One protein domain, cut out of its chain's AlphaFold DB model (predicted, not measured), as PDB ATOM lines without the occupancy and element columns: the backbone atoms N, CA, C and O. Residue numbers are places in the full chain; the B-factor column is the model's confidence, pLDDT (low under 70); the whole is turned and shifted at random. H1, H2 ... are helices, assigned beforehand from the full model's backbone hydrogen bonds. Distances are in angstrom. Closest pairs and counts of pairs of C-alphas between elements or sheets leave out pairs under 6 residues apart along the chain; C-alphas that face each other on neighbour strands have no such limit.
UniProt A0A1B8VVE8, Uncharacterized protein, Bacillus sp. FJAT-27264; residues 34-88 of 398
ATOM      1  N   LYS A  34     -64.080  73.815  90.675       81.12
ATOM      2  CA  LYS A  34     -64.553  73.725  92.073       81.12
ATOM      3  C   LYS A  34     -66.019  73.289  92.167       81.12
ATOM      4  O   LYS A  34     -66.370  72.549  93.078       81.12
ATOM      5  N   PHE A  35     -66.869  73.759  91.250       90.62
ATOM      6  CA  PHE A  35     -68.299  73.442  91.250       90.62
ATOM      7  C   PHE A  35     -68.559  72.052  90.674       90.62
ATOM      8  O   PHE A  35     -69.383  71.318  91.217       90.62
ATOM      9  N   GLU A  36     -67.814  71.669  89.631       89.00
ATOM     10  CA  GLU A  36     -67.889  70.326  89.055       89.00
ATOM     11  C   GLU A  36     -67.597  69.261  90.117       89.00
ATOM     12  O   GLU A  36     -68.378  68.324  90.244       89.00
ATOM     13  N   ALA A  37     -66.575  69.442  90.963       88.00
ATOM     14  CA  ALA A  37     -66.260  68.493  92.037       88.00
ATOM     15  C   ALA A  37     -67.451  68.202  92.975       88.00
ATOM     16  O   ALA A  37     -67.683  67.047  93.330       88.00
ATOM     17  N   TYR A  38     -68.248  69.217  93.333       91.75
ATOM     18  CA  TYR A  38     -69.439  69.022  94.170       91.75
ATOM     19  C   TYR A  38     -70.558  68.268  93.451       91.75
ATOM     20  O   TYR A  38     -71.259  67.472  94.075       91.75
ATOM     21  N   ILE A  39     -70.711  68.486  92.144       92.31
ATOM     22  CA  ILE A  39     -71.665  67.741  91.317       92.31
ATOM     23  C   ILE A  39     -71.239  66.274  91.216       92.31
ATOM     24  O   ILE A  39     -72.060  65.381  91.416       92.31
ATOM     25  N   GLN A  40     -69.955  66.014  90.946       88.62
ATOM     26  CA  GLN A  40     -69.415  64.653  90.878       88.62
ATOM     27  C   GLN A  40     -69.626  63.907  92.199       88.62
ATOM     28  O   GLN A  40     -70.046  62.750  92.209       88.62
ATOM     29  N   GLU A  41     -69.377  64.590  93.317       86.94
ATOM     30  CA  GLU A  41     -69.625  64.058  94.650       86.94
ATOM     31  C   GLU A  41     -71.103  63.718  94.855       86.94
ATOM     32  O   GLU A  41     -71.405  62.583  95.208       86.94
ATOM     33  N   ALA A  42     -72.024  64.644  94.566       90.31
ATOM     34  CA  ALA A  42     -73.462  64.414  94.706       90.31
ATOM     35  C   ALA A  42     -73.967  63.237  93.848       90.31
ATOM     36  O   ALA A  42     -74.796  62.458  94.317       90.31
ATOM     37  N   ILE A  43     -73.431  63.062  92.634       90.12
ATOM     38  CA  ILE A  43     -73.722  61.909  91.766       90.12
ATOM     39  C   ILE A  43     -73.257  60.607  92.414       90.12
ATOM     40  O   ILE A  43     -74.042  59.669  92.523       90.12
ATOM     41  N   ASN A  44     -72.007  60.540  92.876       85.69
ATOM     42  CA  ASN A  44     -71.479  59.334  93.526       85.69
ATOM     43  C   ASN A  44     -72.291  58.960  94.770       85.69
ATOM     44  O   ASN A  44     -72.522  57.785  95.051       85.69
ATOM     45  N   ASP A  45     -72.759  59.972  95.485       84.00
ATOM     46  CA  ASP A  45     -73.576  59.831  96.674       84.00
ATOM     47  C   ASP A  45     -74.993  59.308  96.390       84.00
ATOM     48  O   ASP A  45     -75.547  58.582  97.219       84.00
ATOM     49  N   GLU A  46     -75.578  59.669  95.247       87.94
ATOM     50  CA  GLU A  46     -76.854  59.127  94.762       87.94
ATOM     51  C   GLU A  46     -76.683  57.692  94.241       87.94
ATOM     52  O   GLU A  46     -77.453  56.798  94.579       87.94
ATOM     53  N   LEU A  47     -75.608  57.413  93.501       85.38
ATOM     54  CA  LEU A  47     -75.285  56.054  93.054       85.38
ATOM     55  C   LEU A  47     -75.084  55.096  94.238       85.38
ATOM     56  O   LEU A  47     -75.582  53.966  94.221       85.38
ATOM     57  N   ALA A  48     -74.424  55.559  95.303       80.19
ATOM     58  CA  ALA A  48     -74.231  54.786  96.525       80.19
ATOM     59  C   ALA A  48     -75.560  54.423  97.216       80.19
ATOM     60  O   ALA A  48     -75.684  53.300  97.711       80.19
ATOM     61  N   LEU A  49     -76.563  55.316  97.209       79.81
ATOM     62  CA  LEU A  49     -77.918  55.039  97.722       79.81
ATOM     63  C   LEU A  49     -78.578  53.861  96.996       79.81
ATOM     64  O   LEU A  49     -79.274  53.062  97.621       79.81
ATOM     65  N   HIS A  50     -78.282  53.697  95.709       80.88
ATOM     66  CA  HIS A  50     -78.785  52.603  94.881       80.88
ATOM     67  C   HIS A  50     -77.840  51.386  94.833       80.88
ATOM     68  O   HIS A  50     -77.982  50.518  93.976       80.88
ATOM     69  N   ASN A  51     -76.894  51.277  95.776       78.44
ATOM     70  CA  ASN A  51     -75.889  50.206  95.859       78.44
ATOM     71  C   ASN A  51     -74.956  50.106  94.637       78.44
ATOM     72  O   ASN A  51     -74.322  49.069  94.419       78.44
ATOM     73  N   ILE A  52     -74.817  51.183  93.863       79.19
ATOM     74  CA  ILE A  52     -73.891  51.263  92.735       79.19
ATOM     75  C   ILE A  52     -72.574  51.850  93.245       79.19
ATOM     76  O   ILE A  52     -72.438  53.050  93.463       79.19
ATOM     77  N   GLN A  53     -71.600  50.973  93.482       71.38
ATOM     78  CA  GLN A  53     -70.288  51.327  94.033       71.38
ATOM     79  C   GLN A  53     -69.235  51.472  92.923       71.38
ATOM     80  O   GLN A  53     -69.331  50.830  91.877       71.38
ATOM     81  N   ASN A  54     -68.174  52.246  93.185       63.91
ATOM     82  CA  ASN A  54     -67.009  52.411  92.297       63.91
ATOM     83  C   ASN A  54     -67.329  52.999  90.910       63.91
ATOM     84  O   ASN A  54     -66.738  52.602  89.900       63.91
ATOM     85  N   PHE A  55     -68.262  53.945  90.848       69.44
ATOM     86  CA  PHE A  55     -68.447  54.764  89.658       69.44
ATOM     87  C   PHE A  55     -67.372  55.864  89.665       69.44
ATOM     88  O   PHE A  55     -67.315  56.674  90.582       69.44
ATOM     89  N   SER A  56     -66.449  55.828  88.703       64.88
ATOM     90  CA  SER A  56     -65.318  56.758  88.626       64.88
ATOM     91  C   SER A  56     -65.283  57.370  87.241       64.88
ATOM     92  O   SER A  56     -65.089  56.664  86.256       64.88
ATOM     93  N   PHE A  57     -65.398  58.686  87.176       68.75
ATOM     94  CA  PHE A  57     -65.329  59.459  85.945       68.75
ATOM     95  C   PHE A  57     -64.495  60.711  86.205       68.75
ATOM     96  O   PHE A  57     -64.488  61.236  87.316       68.75
ATOM     97  N   GLN A  58     -63.737  61.151  85.200       64.38
ATOM     98  CA  GLN A  58     -62.845  62.305  85.344       64.38
ATOM     99  C   GLN A  58     -63.561  63.626  85.039       64.38
ATOM    100  O   GLN A  58     -63.226  64.646  85.635       64.38
ATOM    101  N   SER A  59     -64.572  63.606  84.161       70.06
ATOM    102  CA  SER A  59     -65.420  64.766  83.878       70.06
ATOM    103  C   SER A  59     -66.854  64.363  83.523       70.06
ATOM    104  O   SER A  59     -67.099  63.318  82.917       70.06
ATOM    105  N   LEU A  60     -67.808  65.230  83.876       74.31
ATOM    106  CA  LEU A  60     -69.246  65.079  83.598       74.31
ATOM    107  C   LEU A  60     -69.597  65.123  82.102       74.31
ATOM    108  O   LEU A  60     -70.681  64.691  81.696       74.31
ATOM    109  N   ASN A  61     -68.697  65.677  81.285       69.94
ATOM    110  CA  ASN A  61     -68.894  65.884  79.849       69.94
ATOM    111  C   ASN A  61     -68.262  64.788  78.984       69.94
ATOM    112  O   ASN A  61     -68.348  64.845  77.754       69.94
ATOM    113  N   GLU A  62     -67.612  63.791  79.584       66.38
ATOM    114  CA  GLU A  62     -67.019  62.715  78.803       66.38
ATOM    115  C   GLU A  62     -68.086  61.765  78.258       66.38
ATOM    116  O   GLU A  62     -69.006  61.339  78.950       66.38
ATOM    117  N   LYS A  63     -67.912  61.337  77.005       66.06
ATOM    118  CA  LYS A  63     -68.753  60.297  76.395       66.06
ATOM    119  C   LYS A  63     -68.712  58.975  77.185       66.06
ATOM    120  O   LYS A  63     -69.657  58.196  77.123       66.06
ATOM    121  N   SER A  64     -67.618  58.726  77.910       64.69
ATOM    122  CA  SER A  64     -67.464  57.614  78.857       64.69
ATOM    123  C   SER A  64     -68.486  57.687  79.992       64.69
ATOM    124  O   SER A  64     -69.058  56.654  80.305       64.69
ATOM    125  N   PHE A  65     -68.782  58.870  80.541       72.62
ATOM    126  CA  PHE A  65     -69.759  59.048  81.618       72.62
ATOM    127  C   PHE A  65     -71.155  58.585  81.188       72.62
ATOM    128  O   PHE A  65     -71.721  57.696  81.818       72.62
ATOM    129  N   THR A  66     -71.678  59.112  80.074       69.62
ATOM    130  CA  THR A  66     -73.004  58.721  79.558       69.62
ATOM    131  C   THR A  66     -73.044  57.241  79.183       69.62
ATOM    132  O   THR A  66     -73.970  56.536  79.566       69.62
ATOM    133  N   ASN A  67     -72.003  56.731  78.517       69.31
ATOM    134  CA  ASN A  67     -71.936  55.312  78.177       69.31
ATOM    135  C   ASN A  67     -71.860  54.414  79.424       69.31
ATOM    136  O   ASN A  67     -72.432  53.331  79.424       69.31
ATOM    137  N   GLU A  68     -71.127  54.799  80.468       71.00
ATOM    138  CA  GLU A  68     -71.078  54.028  81.711       71.00
ATOM    139  C   GLU A  68     -72.401  54.094  82.470       71.00
ATOM    140  O   GLU A  68     -72.821  53.067  82.996       71.00
ATOM    141  N   LEU A  69     -73.072  55.249  82.483       75.75
ATOM    142  CA  LEU A  69     -74.397  55.411  83.078       75.75
ATOM    143  C   LEU A  69     -75.416  54.490  82.392       75.75
ATOM    144  O   LEU A  69     -76.068  53.688  83.056       75.75
ATOM    145  N   ASP A  70     -75.469  54.527  81.058       74.06
ATOM    146  CA  ASP A  70     -76.396  53.724  80.254       74.06
ATOM    147  C   ASP A  70     -76.124  52.216  80.346       74.06
ATOM    148  O   ASP A  70     -77.053  51.418  80.239       74.06
ATOM    149  N   ASN A  71     -74.865  51.814  80.552       73.94
ATOM    150  CA  ASN A  71     -74.483  50.402  80.640       73.94
ATOM    151  C   ASN A  71     -74.526  49.829  82.067       73.94
ATOM    152  O   ASN A  71     -74.593  48.609  82.212       73.94
ATOM    153  N   LYS A  72     -74.420  50.660  83.116       75.31
ATOM    154  CA  LYS A  72     -74.379  50.208  84.523       75.31
ATOM    155  C   LYS A  72     -75.692  50.418  85.271       75.31
ATOM    156  O   LYS A  72     -75.875  49.799  86.317       75.31
ATOM    157  N   ILE A  73     -76.576  51.280  84.772       82.44
ATOM    158  CA  ILE A  73     -77.830  51.629  85.434       82.44
ATOM    159  C   ILE A  73     -78.995  51.201  84.549       82.44
ATOM    160  O   ILE A  73     -79.147  51.690  83.436       82.44
ATOM    161  N   GLU A  74     -79.832  50.294  85.043       81.19
ATOM    162  CA  GLU A  74     -81.100  49.935  84.385       81.19
ATOM    163  C   GLU A  74     -82.282  50.764  84.920       81.19
ATOM    164  O   GLU A  74     -83.316  50.865  84.267       81.19
ATOM    165  N   ASP A  75     -82.128  51.371  86.099       85.94
ATOM    166  CA  ASP A  75     -83.141  52.207  86.744       85.94
ATOM    167  C   ASP A  75     -83.221  53.589  86.073       85.94
ATOM    168  O   ASP A  75     -82.354  54.447  86.253       85.94
ATOM    169  N   GLU A  76     -84.277  53.805  85.288       87.50
ATOM    170  CA  GLU A  76     -84.525  55.069  84.588       87.50
ATOM    171  C   GLU A  76     -84.758  56.246  85.547       87.50
ATOM    172  O   GLU A  76     -84.328  57.360  85.256       87.50
ATOM    173  N   THR A  77     -85.360  56.022  86.723       88.81
ATOM    174  CA  THR A  77     -85.525  57.089  87.726       88.81
ATOM    175  C   THR A  77     -84.171  57.523  88.273       88.81
ATOM    176  O   THR A  77     -83.907  58.722  88.382       88.81
ATOM    177  N   LEU A  78     -83.275  56.572  88.542       89.75
ATOM    178  CA  LEU A  78     -81.908  56.895  88.943       89.75
ATOM    179  C   LEU A  78     -81.171  57.675  87.846       89.75
ATOM    180  O   LEU A  78     -80.535  58.682  88.148       89.75
ATOM    181  N   LYS A  79     -81.281  57.277  86.571       89.50
ATOM    182  CA  LYS A  79     -80.674  58.035  85.458       89.50
ATOM    183  C   LYS A  79     -81.185  59.470  85.389       89.50
ATOM    184  O   LYS A  79     -80.387  60.396  85.267       89.50
ATOM    185  N   GLU A  80     -82.498  59.663  85.501       90.88
ATOM    186  CA  GLU A  80     -83.104  60.995  85.528       90.88
ATOM    187  C   GLU A  80     -82.594  61.832  86.707       90.88
ATOM    188  O   GLU A  80     -82.313  63.020  86.537       90.88
ATOM    189  N   ASN A  81     -82.443  61.232  87.891       93.62
ATOM    190  CA  ASN A  81     -81.874  61.907  89.056       93.62
ATOM    191  C   ASN A  81     -80.417  62.312  88.805       93.62
ATOM    192  O   ASN A  81     -80.067  63.467  89.038       93.62
ATOM    193  N   ILE A  82     -79.582  61.414  88.271       92.06
ATOM    194  CA  ILE A  82     -78.185  61.727  87.938       92.06
ATOM    195  C   ILE A  82     -78.094  62.857  86.908       92.06
ATOM    196  O   ILE A  82     -77.283  63.768  87.078       92.06
ATOM    197  N   GLU A  83     -78.941  62.857  85.879       90.62
ATOM    198  CA  GLU A  83     -78.968  63.942  84.894       90.62
ATOM    199  C   GLU A  83     -79.441  65.274  85.495       90.62
ATOM    200  O   GLU A  83     -78.905  66.329  85.147       90.62
ATOM    201  N   LYS A  84     -80.383  65.267  86.447       94.50
ATOM    202  CA  LYS A  84     -80.739  66.484  87.198       94.50
ATOM    203  C   LYS A  84     -79.555  66.991  88.021       94.50
ATOM    204  O   LYS A  84     -79.240  68.177  87.922       94.50
ATOM    205  N   ILE A  85     -78.856  66.104  88.739       94.50
ATOM    206  CA  ILE A  85     -77.705  66.475  89.582       94.50
ATOM    207  C   ILE A  85     -76.574  67.026  88.716       94.50
ATOM    208  O   ILE A  85     -75.997  68.063  89.033       94.50
ATOM    209  N   LYS A  86     -76.290  66.380  87.581       91.75
ATOM    210  CA  LYS A  86     -75.293  66.834  86.604       91.75
ATOM    211  C   LYS A  86     -75.534  68.274  86.150       91.75
ATOM    212  O   LYS A  86     -74.584  69.008  85.894       91.75
ATOM    213  N   ASN A  87     -76.801  68.669  86.060       91.88
ATOM    214  CA  ASN A  87     -77.224  70.003  85.663       91.88
ATOM    215  C   ASN A  87     -77.635  70.877  86.858       91.88
ATOM    216  O   ASN A  87     -78.309  71.890  86.648       91.88
ATOM    217  N   ALA A  88     -77.271  70.524  88.093       94.81
ATOM    218  CA  ALA A  88     -77.659  71.277  89.280       94.81
ATOM    219  C   ALA A  88     -77.040  72.688  89.303       94.81
ATOM    220  O   ALA A  88     -75.956  72.925  88.768       94.81
TER     221      ALA A  88
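Overview. This is residues 34 to 88 of the 398 residues of an uncharacterized protein of Bacillus sp. FJAT-27264 (UniProt A0A1B8VVE8). Three helices stand with their lines roughly parallel, their centres at the corners of a triangle: H1 and H3 side by side, H2 near H3 but apart from H1. A long loop, residues 50 to 62, folds back from the end of H1 to the start of H2, on the side away from H3. The printed part has 55 residues, all helix by class, in the order H1, H2, H3; it is compact, with a radius of gyration of the C-alphas of 10.1 A and spans of 29 by 22 by 20 A.

Arrangement. H1, residues 34 to 49, touches H3, residues 76 to 86, at a shallow tilt of 19 degrees, opposite ways; their closest C-alphas, those of Ile 43 and Ile 82, are 5.9 A apart. H2, residues 63 to 72, is apart from H1. H2 and H3 are close but not clearly touching, the closest C-alphas being Leu 69 and Lys 79 at 7.2 A, at 28 degrees, a shallow tilt, opposite ways. Every O i to N i+4 pair is within hydrogen-bond range in H2 and H3, and 11 of 12 in H1.

Along the chain. H1 measures 23.7 A from C-alpha 34 at (-64.553, 73.725, 92.073), H2 14.1 A, and H3 15.1 A to C-alpha 86 at (-75.293, 66.834, 86.604).

Size, cuts and confidence. The printed part has no cut. The link H1 to H2 is long, H2 to H3 tight. Residues 54 to 58, 61 to 64 and 66 to 67 have pLDDT under 70.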